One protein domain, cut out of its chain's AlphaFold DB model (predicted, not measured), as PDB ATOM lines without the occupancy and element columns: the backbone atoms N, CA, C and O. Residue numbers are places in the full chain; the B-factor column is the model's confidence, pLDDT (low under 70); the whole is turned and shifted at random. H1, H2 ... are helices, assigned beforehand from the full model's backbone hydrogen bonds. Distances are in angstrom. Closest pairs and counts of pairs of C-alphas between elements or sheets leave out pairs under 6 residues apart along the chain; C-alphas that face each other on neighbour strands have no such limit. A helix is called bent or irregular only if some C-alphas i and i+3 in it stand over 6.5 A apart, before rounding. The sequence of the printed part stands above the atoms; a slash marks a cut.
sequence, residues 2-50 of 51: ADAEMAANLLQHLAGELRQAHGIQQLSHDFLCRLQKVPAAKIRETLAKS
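Overview. This is residues 2 to 50 of the 51 residues of the protein "DNA polymerase III subunit epsilon" of Pseudomonas monteilii (UniProt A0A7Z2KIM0). One long helix, H1, sticks out as an arm at its first residues, 2 to 10, and its other end forms a loosely joined body with two short helices, H2 and H3. The printed part has 49 residues and three named helices in the order H1, H2, H3, with no named strand: all helix. It is only just compact, close to loose, with a radius of gyration of the C-alphas of 11.2 A, and spans 34 by 21 by 18 A.

Arrangement. H1, residues 2 to 22, and H2, residues 29 to 36, are apart. H3, residues 40 to 49, is close to H1 but not clearly touching; their closest C-alphas, of His 22 and Leu 47, are 6.7 A apart, at a steep tilt of 51 degrees, the same way. H2 and H3 are also close but not clearly touching, with the closest C-alphas, of Leu 35 and Ile 43, 7.1 A apart, at a steep tilt of 44 degrees, opposite ways. Every O i to N i+4 pair is within hydrogen-bond range in H1 and H2, and 4 of 6 in H3.

Along the chain. H1 runs 29.4 A from C-alpha 2 at (-28.398, -56.888, 23.967); H2 measures 10.7 A. H3, 15.0 A long, ends at C-alpha 49 at (-36.937, -42.819, -6.590) and is irregular: C-alphas 41 and 44 are 7.3 A apart.

Size, cuts and confidence. The farthest C-alphas, of Ala 2 and Lys 49, are 34.7 A apart. The printed part has no cut; the link H1 to H2 is short, H2 to H3 tight. Residues 2 to 3 are under 70 in pLDDT.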
ATOM      1  N   ALA A   2     -27.015 -56.979  24.454       58.72
ATOM      2  CA  ALA A   2     -28.398 -56.888  23.967       58.72
ATOM      3  C   ALA A   2     -28.644 -55.861  22.831       58.72
ATOM      4  O   ALA A   2     -29.479 -56.111  21.966       58.72
ATOM      5  N   ASP A   3     -27.908 -54.743  22.776       67.69
ATOM      6  CA  ASP A   3     -28.134 -53.698  21.758       67.69
ATOM      7  C   ASP A   3     -27.760 -54.118  20.331       67.69
ATOM      8  O   ASP A   3     -28.390 -53.682  19.370       67.69
ATOM      9  N   ALA A   4     -26.750 -54.978  20.170       71.94
ATOM     10  CA  ALA A   4     -26.255 -55.364  18.849       71.94
ATOM     11  C   ALA A   4     -27.178 -56.383  18.167       71.94
ATOM     12  O   ALA A   4     -27.493 -56.239  16.987       71.94
ATOM     13  N   GLU A   5     -27.652 -57.380  18.917       75.00
ATOM     14  CA  GLU A   5     -28.612 -58.370  18.416       75.00
ATOM     15  C   GLU A   5     -29.963 -57.718  18.112       75.00
ATOM     16  O   GLU A   5     -30.554 -57.970  17.061       75.00
ATOM     17  N   MET A   6     -30.420 -56.809  18.982       81.06
ATOM     18  CA  MET A   6     -31.654 -56.060  18.755       81.06
ATOM     19  C   MET A   6     -31.546 -55.156  17.520       81.06
ATOM     20  O   MET A   6     -32.463 -55.143  16.696       81.06
ATOM     21  N   ALA A   7     -30.419 -54.457  17.340       81.38
ATOM     22  CA  ALA A   7     -30.170 -53.636  16.158       81.38
ATOM     23  C   ALA A   7     -30.105 -54.472  14.873       81.38
ATOM     24  O   ALA A   7     -30.684 -54.072  13.865       81.38
ATOM     25  N   ALA A   8     -29.452 -55.638  14.907       82.62
ATOM     26  CA  ALA A   8     -29.371 -56.545  13.766       82.62
ATOM     27  C   ALA A   8     -30.754 -57.068  13.359       82.62
ATOM     28  O   ALA A   8     -31.106 -57.015  12.180       82.62
ATOM     29  N   ASN A   9     -31.570 -57.492  14.328       84.19
ATOM     30  CA  ASN A   9     -32.911 -58.002  14.058       84.19
ATOM     31  C   ASN A   9     -33.841 -56.909  13.492       84.19
ATOM     32  O   ASN A   9     -34.578 -57.152  12.537       84.19
ATOM     33  N   LEU A  10     -33.751 -55.678  14.014       84.44
ATOM     34  CA  LEU A  10     -34.443 -54.504  13.463       84.44
ATOM     35  C   LEU A  10     -34.000 -54.198  12.030       84.44
ATOM     36  O   LEU A  10     -34.838 -53.971  11.158       84.44
ATOM     37  N   LEU A  11     -32.693 -54.231  11.767       84.69
ATOM     38  CA  LEU A  11     -32.139 -54.029  10.429       84.69
ATOM     39  C   LEU A  11     -32.627 -55.091   9.445       84.69
ATOM     40  O   LEU A  11     -32.991 -54.751   8.321       84.69
ATOM     41  N   GLN A  12     -32.666 -56.358   9.859       86.75
ATOM     42  CA  GLN A  12     -33.174 -57.452   9.033       86.75
ATOM     43  C   GLN A  12     -34.664 -57.292   8.726       86.75
ATOM     44  O   GLN A  12     -35.064 -57.482   7.576       86.75
ATOM     45  N   HIS A  13     -35.469 -56.894   9.712       87.31
ATOM     46  CA  HIS A  13     -36.891 -56.627   9.511       87.31
ATOM     47  C   HIS A  13     -37.115 -55.476   8.519       87.31
ATOM     48  O   HIS A  13     -37.815 -55.645   7.522       87.31
ATOM     49  N   LEU A  14     -36.432 -54.343   8.717       85.31
ATOM     50  CA  LEU A  14     -36.509 -53.188   7.818       85.31
ATOM     51  C   LEU A  14     -36.005 -53.516   6.407       85.31
ATOM     52  O   LEU A  14     -36.592 -53.081   5.419       85.31
ATOM     53  N   ALA A  15     -34.941 -54.309   6.285       86.94
ATOM     54  CA  ALA A  15     -34.442 -54.767   4.993       86.94
ATOM     55  C   ALA A  15     -35.461 -55.652   4.254       86.94
ATOM     56  O   ALA A  15     -35.577 -55.559   3.029       86.94
ATOM     57  N   GLY A  16     -36.203 -56.486   4.988       87.19
ATOM     58  CA  GLY A  16     -37.322 -57.262   4.459       87.19
ATOM     59  C   GLY A  16     -38.416 -56.362   3.891       87.19
ATOM     60  O   GLY A  16     -38.773 -56.509   2.723       87.19
ATOM     61  N   GLU A  17     -38.861 -55.374   4.667       88.19
ATOM     62  CA  GLU A  17     -39.876 -54.398   4.246       88.19
ATOM     63  C   GLU A  17     -39.436 -53.605   3.004       88.19
ATOM     64  O   GLU A  17     -40.184 -53.476   2.038       88.19
ATOM     65  N   LEU A  18     -38.187 -53.130   2.964       87.31
ATOM     66  CA  LEU A  18     -37.644 -52.393   1.815       87.31
ATOM     67  C   LEU A  18     -37.605 -53.240   0.534       87.31
ATOM     68  O   LEU A  18     -37.861 -52.739  -0.563       87.31
ATOM     69  N   ARG A  19     -37.313 -54.536   0.660       85.75
ATOM     70  CA  ARG A  19     -37.310 -55.468  -0.474       85.75
ATOM     71  C   ARG A  19     -38.721 -55.806  -0.933       85.75
ATOM     72  O   ARG A  19     -38.992 -55.749  -2.128       85.75
ATOM     73  N   GLN A  20     -39.605 -56.153  -0.001       85.75
ATOM     74  CA  GLN A  20     -40.945 -56.649  -0.317       85.75
ATOM     75  C   GLN A  20     -41.913 -55.526  -0.700       85.75
ATOM     76  O   GLN A  20     -42.600 -55.637  -1.711       85.75
ATOM     77  N   ALA A  21     -41.943 -54.429   0.060       84.25
ATOM     78  CA  ALA A  21     -42.877 -53.330  -0.164       84.25
ATOM     79  C   ALA A  21     -42.386 -52.324  -1.217       84.25
ATOM     80  O   ALA A  21     -43.201 -51.698  -1.898       84.25
ATOM     81  N   HIS A  22     -41.065 -52.162  -1.372       83.50
ATOM     82  CA  HIS A  22     -40.482 -51.149  -2.263       83.50
ATOM     83  C   HIS A  22     -39.663 -51.717  -3.433       83.50
ATOM     84  O   HIS A  22     -39.279 -50.958  -4.319       83.50
ATOM     85  N   GLY A  23     -39.434 -53.035  -3.493       83.62
ATOM     86  CA  GLY A  23     -38.731 -53.684  -4.605       83.62
ATOM     87  C   GLY A  23     -37.221 -53.428  -4.645       83.62
ATOM     88  O   GLY A  23     -36.584 -53.712  -5.658       83.62
ATOM     89  N   ILE A  24     -36.632 -52.898  -3.567       83.94
ATOM     90  CA  ILE A  24     -35.210 -52.537  -3.518       83.94
ATOM     91  C   ILE A  24     -34.378 -53.796  -3.268       83.94
ATOM     92  O   ILE A  24     -34.262 -54.264  -2.138       83.94
ATOM     93  N   GLN A  25     -33.790 -54.361  -4.323       77.38
ATOM     94  CA  GLN A  25     -33.073 -55.641  -4.238       77.38
ATOM     95  C   GLN A  25     -31.715 -55.520  -3.525       77.38
ATOM     96  O   GLN A  25     -31.361 -56.373  -2.702       77.38
ATOM     97  N   GLN A  26     -30.967 -54.445  -3.791       78.12
ATOM     98  CA  GLN A  26     -29.657 -54.201  -3.187       78.12
ATOM     99  C   GLN A  26     -29.738 -53.131  -2.099       78.12
ATOM    100  O   GLN A  26     -29.956 -51.954  -2.364       78.12
ATOM    101  N   LEU A  27     -29.514 -53.558  -0.857       82.69
ATOM    102  CA  LEU A  27     -29.377 -52.677   0.296       82.69
ATOM    103  C   LEU A  27     -27.896 -52.587   0.651       82.69
ATOM    104  O   LEU A  27     -27.328 -53.515   1.223       82.69
ATOM    105  N   SER A  28     -27.260 -51.482   0.278       85.62
ATOM    106  CA  SER A  28     -25.883 -51.182   0.675       85.62
ATOM    107  C   SER A  28     -25.860 -50.423   2.004       85.62
ATOM    108  O   SER A  28     -26.775 -49.653   2.295       85.62
ATOM    109  N   HIS A  29     -24.784 -50.569   2.784       84.62
ATOM    110  CA  HIS A  29     -24.586 -49.791   4.014       84.62
ATOM    111  C   HIS A  29     -24.722 -48.282   3.764       84.62
ATOM    112  O   HIS A  29     -25.438 -47.591   4.479       84.62
ATOM    113  N   ASP A  30     -24.111 -47.786   2.687       85.94
ATOM    114  CA  ASP A  30     -24.180 -46.372   2.325       85.94
ATOM    115  C   ASP A  30     -25.612 -45.914   1.985       85.94
ATOM    116  O   ASP A  30     -26.045 -44.849   2.423       85.94
ATOM    117  N   PHE A  31     -26.399 -46.758   1.307       85.44
ATOM    118  CA  PHE A  31     -27.817 -46.495   1.053       85.44
ATOM    119  C   PHE A  31     -28.611 -46.390   2.362       85.44
ATOM    120  O   PHE A  31     -29.356 -45.432   2.559       85.44
ATOM    121  N   LEU A  32     -28.403 -47.331   3.286       86.44
ATOM    122  CA  LEU A  32     -29.059 -47.333   4.594       86.44
ATOM    123  C   LEU A  32     -28.660 -46.109   5.432       86.44
ATOM    124  O   LEU A  32     -29.519 -45.481   6.048       86.44
ATOM    125  N   CYS A  33     -27.384 -45.719   5.419       89.12
ATOM    126  CA  CYS A  33     -26.910 -44.509   6.089       89.12
ATOM    127  C   CYS A  33     -27.498 -43.230   5.484       89.12
ATOM    128  O   CYS A  33     -27.794 -42.289   6.221       89.12
ATOM    129  N   ARG A  34     -27.674 -43.163   4.158       87.94
ATOM    130  CA  ARG A  34     -28.368 -42.039   3.516       87.94
ATOM    131  C   ARG A  34     -29.843 -42.017   3.900       87.94
ATOM    132  O   ARG A  34     -30.344 -40.953   4.246       87.94
ATOM    133  N   LEU A  35     -30.510 -43.172   3.901       86.88
ATOM    134  CA  LEU A  35     -31.926 -43.294   4.242       86.88
ATOM    135  C   LEU A  35     -32.215 -42.833   5.679       86.88
ATOM    136  O   LEU A  35     -33.184 -42.116   5.896       86.88
ATOM    137  N   GLN A  36     -31.335 -43.150   6.636       86.44
ATOM    138  CA  GLN A  36     -31.434 -42.677   8.028       86.44
ATOM    139  C   GLN A  36     -31.376 -41.146   8.166       86.44
ATOM    140  O   GLN A  36     -31.856 -40.598   9.155       86.44
ATOM    141  N   LYS A  37     -30.799 -40.444   7.184       90.50
ATOM    142  CA  LYS A  37     -30.716 -38.974   7.152       90.50
ATOM    143  C   LYS A  37     -31.906 -38.329   6.438       90.50
ATOM    144  O   LYS A  37     -32.030 -37.105   6.449       90.50
ATOM    145  N   VAL A  38     -32.763 -39.120   5.790       89.44
ATOM    146  CA  VAL A  38     -33.956 -38.615   5.107       89.44
ATOM    147  C   VAL A  38     -35.029 -38.312   6.154       89.44
ATOM    148  O   VAL A  38     -35.344 -39.178   6.971       89.44
ATOM    149  N   PRO A  39     -35.647 -37.118   6.135       90.00
ATOM    150  CA  PRO A  39     -36.781 -36.829   7.002       90.00
ATOM    151  C   PRO A  39     -37.898 -37.855   6.793       90.00
ATOM    152  O   PRO A  39     -38.221 -38.170   5.648       90.00
ATOM    153  N   ALA A  40     -38.543 -38.314   7.868       86.12
ATOM    154  CA  ALA A  40     -39.573 -39.360   7.808       86.12
ATOM    155  C   ALA A  40     -40.656 -39.096   6.739       86.12
ATOM    156  O   ALA A  40     -41.049 -40.002   6.007       86.12
ATOM    157  N   ALA A  41     -41.062 -37.831   6.566       91.12
ATOM    158  CA  ALA A  41     -42.040 -37.412   5.559       91.12
ATOM    159  C   ALA A  41     -41.603 -37.664   4.097       91.12
ATOM    160  O   ALA A  41     -42.449 -37.824   3.223       91.12
ATOM    161  N   LYS A  42     -40.293 -37.717   3.823       88.06
ATOM    162  CA  LYS A  42     -39.708 -37.886   2.479       88.06
ATOM    163  C   LYS A  42     -39.172 -39.293   2.215       88.06
ATOM    164  O   LYS A  42     -38.695 -39.562   1.110       88.06
ATOM    165  N   ILE A  43     -39.253 -40.200   3.191       85.69
ATOM    166  CA  ILE A  43     -38.756 -41.575   3.040       85.69
ATOM    167  C   ILE A  43     -39.472 -42.273   1.884       85.69
ATOM    168  O   ILE A  43     -38.811 -42.774   0.982       85.69
ATOM    169  N   ARG A  44     -40.809 -42.227   1.835       85.62
ATOM    170  CA  ARG A  44     -41.584 -42.881   0.762       85.62
ATOM    171  C   ARG A  44     -41.212 -42.372  -0.631       85.62
ATOM    172  O   ARG A  44     -41.072 -43.173  -1.548       85.62
ATOM    173  N   GLU A  45     -41.012 -41.064  -0.778       87.94
ATOM    174  CA  GLU A  45     -40.581 -40.450  -2.040       87.94
ATOM    175  C   GLU A  45     -39.164 -40.899  -2.430       87.94
ATOM    176  O   GLU A  45     -38.908 -41.245  -3.581       87.94
ATOM    177  N   THR A  46     -38.245 -40.936  -1.463       86.38
ATOM    178  CA  THR A  46     -36.856 -41.359  -1.695       86.38
ATOM    179  C   THR A  46     -36.776 -42.838  -2.073       86.38
ATOM    180  O   THR A  46     -36.030 -43.205  -2.980       86.38
ATOM    181  N   LEU A  47     -37.586 -43.681  -1.428       85.75
ATOM    182  CA  LEU A  47     -37.705 -45.101  -1.755       85.75
ATOM    183  C   LEU A  47     -38.308 -45.307  -3.147       85.75
ATOM    184  O   LEU A  47     -37.789 -46.110  -3.911       85.75
ATOM    185  N   ALA A  48     -39.336 -44.536  -3.516       84.19
ATOM    186  CA  ALA A  48     -39.921 -44.586  -4.856       84.19
ATOM    187  C   ALA A  48     -38.926 -44.182  -5.959       84.19
ATOM    188  O   ALA A  48     -38.962 -44.752  -7.042       84.19
ATOM    189  N   LYS A  49     -38.022 -43.234  -5.679       83.56
ATOM    190  CA  LYS A  49     -36.937 -42.819  -6.590       83.56
ATOM    191  C   LYS A  49     -35.790 -43.829  -6.700       83.56
ATOM    192  O   LYS A  49     -34.972 -43.696  -7.601       83.56
ATOM    193  N   SER A  50     -35.694 -44.767  -5.758       76.56
ATOM    194  CA  SER A  50     -34.603 -45.751  -5.672       76.56
ATOM    195  C   SER A  50     -34.998 -47.139  -6.192       76.56
ATOM    196  O   SER A  50     -34.197 -48.067  -6.093       76.56
TER     197      SER A  50